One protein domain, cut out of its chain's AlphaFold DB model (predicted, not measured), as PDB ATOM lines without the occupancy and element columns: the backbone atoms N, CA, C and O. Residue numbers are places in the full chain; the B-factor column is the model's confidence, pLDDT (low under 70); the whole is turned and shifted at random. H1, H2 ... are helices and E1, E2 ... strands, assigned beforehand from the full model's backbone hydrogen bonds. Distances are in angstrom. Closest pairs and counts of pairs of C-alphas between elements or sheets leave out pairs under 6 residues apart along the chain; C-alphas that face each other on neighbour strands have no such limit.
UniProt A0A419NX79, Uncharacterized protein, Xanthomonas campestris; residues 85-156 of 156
ATOM      1  N   GLY A  85     175.393  19.283  45.679       72.50
ATOM      2  CA  GLY A  85     175.421  18.491  44.443       72.50
ATOM      3  C   GLY A  85     174.536  17.237  44.454       72.50
ATOM      4  O   GLY A  85     174.272  16.679  43.391       72.50
ATOM      5  N   ALA A  86     174.056  16.797  45.623       76.06
ATOM      6  CA  ALA A  86     173.169  15.642  45.738       76.06
ATOM      7  C   ALA A  86     171.687  15.985  45.503       76.06
ATOM      8  O   ALA A  86     170.854  15.095  45.329       76.06
ATOM      9  N   VAL A  87     171.337  17.270  45.477       79.94
ATOM     10  CA  VAL A  87     169.963  17.703  45.231       79.94
ATOM     11  C   VAL A  87     169.576  17.437  43.772       79.94
ATOM     12  O   VAL A  87     170.336  17.691  42.840       79.94
ATOM     13  N   GLY A  88     168.375  16.901  43.566       74.88
ATOM     14  CA  GLY A  88     167.889  16.409  42.277       74.88
ATOM     15  C   GLY A  88     168.224  14.940  42.000       74.88
ATOM     16  O   GLY A  88     167.636  14.359  41.086       74.88
ATOM     17  N   LEU A  89     169.102  14.308  42.791       83.12
ATOM     18  CA  LEU A  89     169.324  12.860  42.730       83.12
ATOM     19  C   LEU A  89     168.195  12.102  43.432       83.12
ATOM     20  O   LEU A  89     167.476  12.641  44.273       83.12
ATOM     21  N   ALA A  90     168.062  10.814  43.116       83.56
ATOM     22  CA  ALA A  90     167.188   9.927  43.871       83.56
ATOM     23  C   ALA A  90     167.674   9.814  45.324       83.56
ATOM     24  O   ALA A  90     168.867   9.592  45.573       83.56
ATOM     25  N   ALA A  91     166.742   9.891  46.274       82.19
ATOM     26  CA  ALA A  91     166.966   9.708  47.707       82.19
ATOM     27  C   ALA A  91     167.161   8.226  48.073       82.19
ATOM     28  O   ALA A  91     166.559   7.690  49.001       82.19
ATOM     29  N   ALA A  92     168.001   7.532  47.307       84.00
ATOM     30  CA  ALA A  92     168.410   6.172  47.596       84.00
ATOM     31  C   ALA A  92     169.330   6.149  48.825       84.00
ATOM     32  O   ALA A  92     170.103   7.082  49.047       84.00
ATOM     33  N   ALA A  93     169.332   5.039  49.566       84.50
ATOM     34  CA  ALA A  93     170.192   4.858  50.742       84.50
ATOM     35  C   ALA A  93     171.682   5.135  50.448       84.50
ATOM     36  O   ALA A  93     172.392   5.684  51.280       84.50
ATOM     37  N   GLN A  94     172.140   4.814  49.235       84.88
ATOM     38  CA  GLN A  94     173.505   5.089  48.775       84.88
ATOM     39  C   GLN A  94     173.797   6.594  48.639       84.88
ATOM     40  O   GLN A  94     174.893   7.035  48.968       84.88
ATOM     41  N   THR A  95     172.830   7.379  48.156       84.06
ATOM     42  CA  THR A  95     172.947   8.838  48.013       84.06
ATOM     43  C   THR A  95     172.922   9.514  49.379       84.06
ATOM     44  O   THR A  95     173.726  10.400  49.642       84.06
ATOM     45  N   VAL A  96     172.029   9.058  50.263       84.69
ATOM     46  CA  VAL A  96     171.882   9.571  51.634       84.69
ATOM     47  C   VAL A  96     173.147   9.324  52.453       84.69
ATOM     48  O   VAL A  96     173.625  10.229  53.126       84.69
ATOM     49  N   GLU A  97     173.726   8.128  52.357       84.88
ATOM     50  CA  GLU A  97     174.935   7.788  53.109       84.88
ATOM     51  C   GLU A  97     176.166   8.546  52.603       84.88
ATOM     52  O   GLU A  97     176.981   9.003  53.400       84.88
ATOM     53  N   ARG A  98     176.279   8.757  51.286       82.38
ATOM     54  CA  ARG A  98     177.315   9.636  50.727       82.38
ATOM     55  C   ARG A  98     177.140  11.068  51.204       82.38
ATOM     56  O   ARG A  98     178.101  11.638  51.688       82.38
ATOM     57  N   ALA A  99     175.919  11.601  51.168       81.69
ATOM     58  CA  ALA A  99     175.646  12.942  51.673       81.69
ATOM     59  C   ALA A  99     175.985  13.076  53.169       81.69
ATOM     60  O   ALA A  99     176.563  14.074  53.578       81.69
ATOM     61  N   ARG A 100     175.706  12.056  53.989       83.44
ATOM     62  CA  ARG A 100     176.100  12.036  55.406       83.44
ATOM     63  C   ARG A 100     177.605  12.197  55.591       83.44
ATOM     64  O   ARG A 100     178.041  13.024  56.389       83.44
ATOM     65  N   VAL A 101     178.364  11.373  54.871       84.31
ATOM     66  CA  VAL A 101     179.826  11.342  54.936       84.31
ATOM     67  C   VAL A 101     180.411  12.633  54.371       84.31
ATOM     68  O   VAL A 101     181.276  13.223  54.999       84.31
ATOM     69  N   ASP A 102     179.898  13.104  53.236       82.12
ATOM     70  CA  ASP A 102     180.368  14.319  52.573       82.12
ATOM     71  C   ASP A 102     180.069  15.574  53.407       82.12
ATOM     72  O   ASP A 102     180.866  16.505  53.400       82.12
ATOM     73  N   SER A 103     178.962  15.606  54.158       71.12
ATOM     74  CA  SER A 103     178.650  16.692  55.098       71.12
ATOM     75  C   SER A 103     179.366  16.592  56.440       71.12
ATOM     76  O   SER A 103     179.201  17.511  57.233       71.12
ATOM     77  N   ASP A 104     180.114  15.523  56.729       78.88
ATOM     78  CA  ASP A 104     180.718  15.275  58.048       78.88
ATOM     79  C   ASP A 104     179.678  15.247  59.202       78.88
ATOM     80  O   ASP A 104     179.985  15.537  60.355       78.88
ATOM     81  N   SER A 105     178.417  14.890  58.909       73.88
ATOM     82  CA  SER A 105     177.323  14.911  59.891       73.88
ATOM     83  C   SER A 105     177.171  13.576  60.632       73.88
ATOM     84  O   SER A 105     177.248  12.484  60.054       73.88
ATOM     85  N   LEU A 106     176.904  13.658  61.938       77.69
ATOM     86  CA  LEU A 106     176.704  12.490  62.802       77.69
ATOM     87  C   LEU A 106     175.279  11.933  62.718       77.69
ATOM     88  O   LEU A 106     175.070  10.748  62.980       77.69
ATOM     89  N   GLN A 107     174.303  12.766  62.353       82.06
ATOM     90  CA  GLN A 107     172.891  12.401  62.317       82.06
ATOM     91  C   GLN A 107     172.250  12.827  60.999       82.06
ATOM     92  O   GLN A 107     172.472  13.933  60.524       82.06
ATOM     93  N   VAL A 108     171.410  11.964  60.428       86.25
ATOM     94  CA  VAL A 108     170.676  12.275  59.196       86.25
ATOM     95  C   VAL A 108     169.197  12.026  59.398       86.25
ATOM     96  O   VAL A 108     168.796  10.934  59.802       86.25
ATOM     97  N   SER A 109     168.385  13.013  59.035       87.12
ATOM     98  CA  SER A 109     166.944  12.849  58.888       87.12
ATOM     99  C   SER A 109     166.556  12.958  57.421       87.12
ATOM    100  O   SER A 109     166.917  13.909  56.729       87.12
ATOM    101  N   VAL A 110     165.794  11.977  56.946       87.75
ATOM    102  CA  VAL A 110     165.150  12.037  55.637       87.75
ATOM    103  C   VAL A 110     163.666  12.249  55.880       87.75
ATOM    104  O   VAL A 110     163.013  11.420  56.514       87.75
ATOM    105  N   ARG A 111     163.136  13.373  55.402       87.06
ATOM    106  CA  ARG A 111     161.717  13.719  55.530       87.06
ATOM    107  C   ARG A 111     161.126  13.987  54.153       87.06
ATOM    108  O   ARG A 111     161.818  14.465  53.260       87.06
ATOM    109  N   ARG A 112     159.836  13.713  53.980       82.56
ATOM    110  CA  ARG A 112     159.127  14.127  52.767       82.56
ATOM    111  C   ARG A 112     158.845  15.626  52.865       82.56
ATOM    112  O   ARG A 112     158.169  16.056  53.797       82.56
ATOM    113  N   GLY A 113     159.398  16.402  51.941       74.06
ATOM    114  CA  GLY A 113     159.124  17.829  51.819       74.06
ATOM    115  C   GLY A 113     157.823  18.064  51.055       74.06
ATOM    116  O   GLY A 113     157.483  17.311  50.143       74.06
ATOM    117  N   GLU A 114     157.099  19.132  51.385       66.75
ATOM    118  CA  GLU A 114     155.915  19.549  50.611       66.75
ATOM    119  C   GLU A 114     156.282  20.272  49.304       66.75
ATOM    120  O   GLU A 114     155.415  20.654  48.515       66.75
ATOM    121  N   ARG A 115     157.582  20.457  49.039       64.25
ATOM    122  CA  ARG A 115     158.083  21.113  47.831       64.25
ATOM    123  C   ARG A 115     157.771  20.241  46.606       64.25
ATOM    124  O   ARG A 115     158.480  19.292  46.287       64.25
ATOM    125  N   SER A 116     156.692  20.600  45.904       52.50
ATOM    126  CA  SER A 116     156.192  19.903  44.708       52.50
ATOM    127  C   SER A 116     157.170  19.929  43.529       52.50
ATOM    128  O   SER A 116     157.085  19.082  42.640       52.50
ATOM    129  N   THR A 117     158.093  20.887  43.507       52.00
ATOM    130  CA  THR A 117     159.107  21.009  42.466       52.00
ATOM    131  C   THR A 117     160.437  20.591  43.065       52.00
ATOM    132  O   THR A 117     161.160  21.407  43.632       52.00
ATOM    133  N   GLY A 118     160.796  19.319  42.903       50.09
ATOM    134  CA  GLY A 118     162.197  18.909  42.937       50.09
ATOM    135  C   GLY A 118     162.912  19.440  41.704       50.09
ATOM    136  O   GLY A 118     163.318  18.682  40.829       50.09
ATOM    137  N   GLY A 119     162.938  20.765  41.581       45.94
ATOM    138  CA  GLY A 119     163.679  21.460  40.554       45.94
ATOM    139  C   GLY A 119     165.146  21.217  40.832       45.94
ATOM    140  O   GLY A 119     165.600  21.363  41.963       45.94
ATOM    141  N   THR A 120     165.864  20.811  39.799       46.22
ATOM    142  CA  THR A 120     167.317  20.739  39.760       46.22
ATOM    143  C   THR A 120     167.915  21.995  40.400       46.22
ATOM    144  O   THR A 120     168.021  23.038  39.757       46.22
ATOM    145  N   THR A 121     168.331  21.936  41.666       49.94
ATOM    146  CA  THR A 121     169.065  23.054  42.287       49.94
ATOM    147  C   THR A 121     170.471  23.183  41.699       49.94
ATOM    148  O   THR A 121     171.118  24.206  41.890       49.94
ATOM    149  N   ALA A 122     170.895  22.225  40.865       43.44
ATOM    150  CA  ALA A 122     171.996  22.399  39.922       43.44
ATOM    151  C   ALA A 122     171.804  23.626  38.999       43.44
ATOM    152  O   ALA A 122     172.785  24.175  38.510       43.44
ATOM    153  N   SER A 123     170.561  24.082  38.782       41.81
ATOM    154  CA  SER A 123     170.221  25.280  37.995       41.81
ATOM    155  C   SER A 123     170.068  26.561  38.836       41.81
ATOM    156  O   SER A 123     169.716  27.600  38.287       41.81
ATOM    157  N   GLY A 124     170.308  26.508  40.154       45.03
ATOM    158  CA  GLY A 124     170.410  27.688  41.029       45.03
ATOM    159  C   GLY A 124     169.110  28.429  41.372       45.03
ATOM    160  O   GLY A 124     169.177  29.473  42.011       45.03
ATOM    161  N   LEU A 125     167.934  27.931  40.971       44.97
ATOM    162  CA  LEU A 125     166.671  28.677  41.114       44.97
ATOM    163  C   LEU A 125     165.965  28.490  42.472       44.97
ATOM    164  O   LEU A 125     165.165  29.332  42.868       44.97
ATOM    165  N   ALA A 126     166.261  27.410  43.194       54.31
ATOM    166  CA  ALA A 126     165.800  27.191  44.563       54.31
ATOM    167  C   ALA A 126     167.027  27.052  45.462       54.31
ATOM    168  O   ALA A 126     167.923  26.270  45.140       54.31
ATOM    169  N   ASP A 127     167.087  27.819  46.554       57.19
ATOM    170  CA  ASP A 127     168.184  27.709  47.512       57.19
ATOM    171  C   ASP A 127     168.053  26.374  48.266       57.19
ATOM    172  O   ASP A 127     167.115  26.208  49.054       57.19
ATOM    173  N   PRO A 128     168.959  25.403  48.041       58.47
ATOM    174  CA  PRO A 128     168.915  24.129  48.750       58.47
ATOM    175  C   PRO A 128     169.094  24.305  50.264       58.47
ATOM    176  O   PRO A 128     168.711  23.409  51.011       58.47
ATOM    177  N   ALA A 129     169.631  25.453  50.697       57.59
ATOM    178  CA  ALA A 129     169.896  25.811  52.081       57.59
ATOM    179  C   ALA A 129     168.797  26.680  52.721       57.59
ATOM    180  O   ALA A 129     169.024  27.230  53.795       57.59
ATOM    181  N   GLN A 130     167.603  26.800  52.122       56.75
ATOM    182  CA  GLN A 130     166.450  27.436  52.780       56.75
ATOM    183  C   GLN A 130     166.063  26.656  54.052       56.75
ATOM    184  O   GLN A 130     165.287  25.698  53.998       56.75
ATOM    185  N   GLY A 131     166.622  27.069  55.192       54.94
ATOM    186  CA  GLY A 131     166.509  26.392  56.489       54.94
ATOM    187  C   GLY A 131     167.837  25.888  57.069       54.94
ATOM    188  O   GLY A 131     167.834  25.350  58.171       54.94
ATOM    189  N   ALA A 132     168.960  26.061  56.365       58.09
ATOM    190  CA  ALA A 132     170.283  25.800  56.916       58.09
ATOM    191  C   ALA A 132     170.630  26.866  57.955       58.09
ATOM    192  O   ALA A 132     170.534  28.062  57.682       58.09
ATOM    193  N   SER A 133     171.056  26.427  59.133       54.91
ATOM    194  CA  SER A 133     171.675  27.324  60.099       54.91
ATOM    195  C   SER A 133     173.017  27.800  59.536       54.91
ATOM    196  O   SER A 133     173.842  26.977  59.132       54.91
ATOM    197  N   GLU A 134     173.253  29.116  59.519       53.84
ATOM    198  CA  GLU A 134     174.510  29.724  59.040       53.84
ATOM    199  C   GLU A 134     175.739  29.218  59.812       53.84
ATOM    200  O   GLU A 134     176.867  29.297  59.332       53.84
ATOM    201  N   THR A 135     175.521  28.675  61.013       55.38
ATOM    202  CA  THR A 135     176.570  28.190  61.914       55.38
ATOM    203  C   THR A 135     176.991  26.739  61.639       55.38
ATOM    204  O   THR A 135     178.042  26.329  62.123       55.38
ATOM    205  N   GLY A 136     176.237  25.973  60.836       62.06
ATOM    206  CA  GLY A 136     176.424  24.521  60.717       62.06
ATOM    207  C   GLY A 136     176.083  23.803  62.033       62.06
ATOM    208  O   GLY A 136     176.403  24.277  63.119       62.06
ATOM    209  N   GLY A 137     175.374  22.680  61.961       71.25
ATOM    210  CA  GLY A 137     174.968  21.897  63.138       71.25
ATOM    211  C   GLY A 137     175.275  20.418  62.956       71.25
ATOM    212  O   GLY A 137     175.663  20.006  61.868       71.25
ATOM    213  N   ASP A 138     175.084  19.597  63.986       77.31
ATOM    214  CA  ASP A 138     175.515  18.188  63.944       77.31
ATOM    215  C   ASP A 138     174.642  17.312  63.028       77.31
ATOM    216  O   ASP A 138     174.979  16.156  62.740       77.31
ATOM    217  N   HIS A 139     173.509  17.853  62.578       82.56
ATOM    218  CA  HIS A 139     172.414  17.117  61.977       82.56
ATOM    219  C   HIS A 139     172.122  17.581  60.538       82.56
ATOM    220  O   HIS A 139     171.902  18.760  60.251       82.56
ATOM    221  N   LEU A 140     172.119  16.615  59.620       85.00
ATOM    222  CA  LEU A 140     171.798  16.778  58.207       85.00
ATOM    223  C   LEU A 140     170.320  16.461  57.980       85.00
ATOM    224  O   LEU A 140     169.840  15.361  58.262       85.00
ATOM    225  N   THR A 141     169.588  17.404  57.404       86.19
ATOM    226  CA  THR A 141     168.227  17.166  56.933       86.19
ATOM    227  C   THR A 141     168.199  17.071  55.417       86.19
ATOM    228  O   THR A 141     168.661  17.969  54.717       86.19
ATOM    229  N   ILE A 142     167.591  15.997  54.919       86.19
ATOM    230  CA  ILE A 142     167.328  15.759  53.504       86.19
ATOM    231  C   ILE A 142     165.818  15.759  53.302       86.19
ATOM    232  O   ILE A 142     165.091  14.980  53.924       86.19
ATOM    233  N   GLU A 143     165.349  16.613  52.403       86.25
ATOM    234  CA  GLU A 143     163.960  16.602  51.973       86.25
ATOM    235  C   GLU A 143     163.790  15.876  50.649       86.25
ATOM    236  O   GLU A 143     164.545  16.101  49.701       86.25
ATOM    237  N   THR A 144     162.765  15.031  50.581       85.94
ATOM    238  CA  THR A 144     162.399  14.286  49.379       85.94
ATOM    239  C   THR A 144     161.067  14.750  48.809       85.94
ATOM    240  O   THR A 144     160.131  15.073  49.541       85.94
ATOM    241  N   GLY A 145     160.987  14.773  47.484       84.00
ATOM    242  CA  GLY A 145     159.807  15.158  46.729       84.00
ATOM    243  C   GLY A 145     158.850  13.987  46.482       84.00
ATOM    244  O   GLY A 145     159.072  12.864  46.946       84.00
ATOM    245  N   PRO A 146     157.781  14.219  45.702       82.25
ATOM    246  CA  PRO A 146     156.768  13.204  45.409       82.25
ATOM    247  C   PRO A 146     157.299  12.005  44.605       82.25
ATOM    248  O   PRO A 146     156.706  10.933  44.662       82.25
ATOM    249  N   ASN A 147     158.424  12.173  43.901       84.00
ATOM    250  CA  ASN A 147     159.070  11.135  43.092       84.00
ATOM    251  C   ASN A 147     160.337  10.566  43.763       84.00
ATOM    252  O   ASN A 147     161.231  10.089  43.069       84.00
ATOM    253  N   ASP A 148     160.451  10.690  45.091       84.12
ATOM    254  CA  ASP A 148     161.616  10.273  45.888       84.12
ATOM    255  C   ASP A 148     162.949  10.900  45.429       84.12
ATOM    256  O   ASP A 148     164.035  10.371  45.673       84.12
ATOM    257  N   ASN A 149     162.888  12.056  44.770       85.25
ATOM    258  CA  ASN A 149     164.047  12.874  44.440       85.25
ATOM    259  C   ASN A 149     164.363  13.841  45.581       85.25
ATOM    260  O   ASN A 149     163.456  14.365  46.224       85.25
ATOM    261  N   ILE A 150     165.642  14.103  45.828       84.25
ATOM    262  CA  ILE A 150     166.067  15.061  46.846       84.25
ATOM    263  C   ILE A 150     165.741  16.477  46.362       84.25
ATOM    264  O   ILE A 150     166.166  16.871  45.278       84.25
ATOM    265  N   THR A 151     164.997  17.241  47.158       82.75
ATOM    266  CA  THR A 151     164.532  18.596  46.812       82.75
ATOM    267  C   THR A 151     165.223  19.691  47.614       82.75
ATOM    268  O   THR A 151     165.327  20.814  47.130       82.75
ATOM    269  N   ALA A 152     165.705  19.379  48.817       81.25
ATOM    270  CA  ALA A 152     166.486  20.292  49.646       81.25
ATOM    271  C   ALA A 152     167.427  19.506  50.567       81.25
ATOM    272  O   ALA A 152     167.117  18.376  50.955       81.25
ATOM    273  N   ILE A 153     168.570  20.105  50.906       80.31
ATOM    274  CA  ILE A 153     169.530  19.555  51.866       80.31
ATOM    275  C   ILE A 153     170.088  20.706  52.692       80.31
ATOM    276  O   ILE A 153     170.663  21.645  52.140       80.31
ATOM    277  N   TYR A 154     169.964  20.609  54.010       79.62
ATOM    278  CA  TYR A 154     170.426  21.648  54.917       79.62
ATOM    279  C   TYR A 154     170.891  21.079  56.258       79.62
ATOM    280  O   TYR A 154     170.533  19.968  56.645       79.62
ATOM    281  N   CYS A 155     171.703  21.868  56.953       78.69
ATOM    282  CA  CYS A 155     172.340  21.518  58.214       78.69
ATOM    283  C   CYS A 155     171.762  22.370  59.346       78.69
ATOM    284  O   CYS A 155     171.638  23.588  59.180       78.69
ATOM    285  N   GLY A 156     171.414  21.750  60.474       70.31
ATOM    286  CA  GLY A 156     170.813  22.431  61.624       70.31
ATOM    287  C   GLY A 156     170.241  21.481  62.659       70.31
ATOM    288  O   GLY A 156     169.919  20.327  62.291       70.31
TER     289      GLY A 156
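What this domain is: This is residues 85 to 156 of the 156 residues of an uncharacterized protein of Xanthomonas campestris (UniProt A0A419NX79). Which shape? There is little regular structure: H1 packs over one face of a three-stranded sheet, and residues 113 to 138 loop past its E3 edge. Which parts? The 72 printed residues, 28 in named elements, hold H1, E1, E2 and E3 in that order, a mixed class. The mixed sheet runs E1 E2 E3; the whole is compact, its radius of gyration of the C-alphas 11.1 A.

How they stand to each other: Which strands pair? E1, residues 107 to 112, is parallel to E2, residues 139 to 144; N 109 and O 140 are within hydrogen-bond range, 2.9 A. E2 and E3, residues 150 to 155, form an antiparallel hairpin; N 141 and O 154 are 2.8 A apart. Where is H1? H1, residues 93 to 102, is on the sheet over E1 and E2, its height 9.4 A.

Where its parts are: Where does H1 begin? C-alpha 93 is at (170.192, 4.858, 50.742). Where does E3 end? C-alpha 155 is at (172.340, 21.518, 58.214).

The domain as a whole: How large? The C-alphas span 27 by 25 by 19 A. How certain? Residues 114 to 136, in the long E1 to E2 link, are under pLDDT 70.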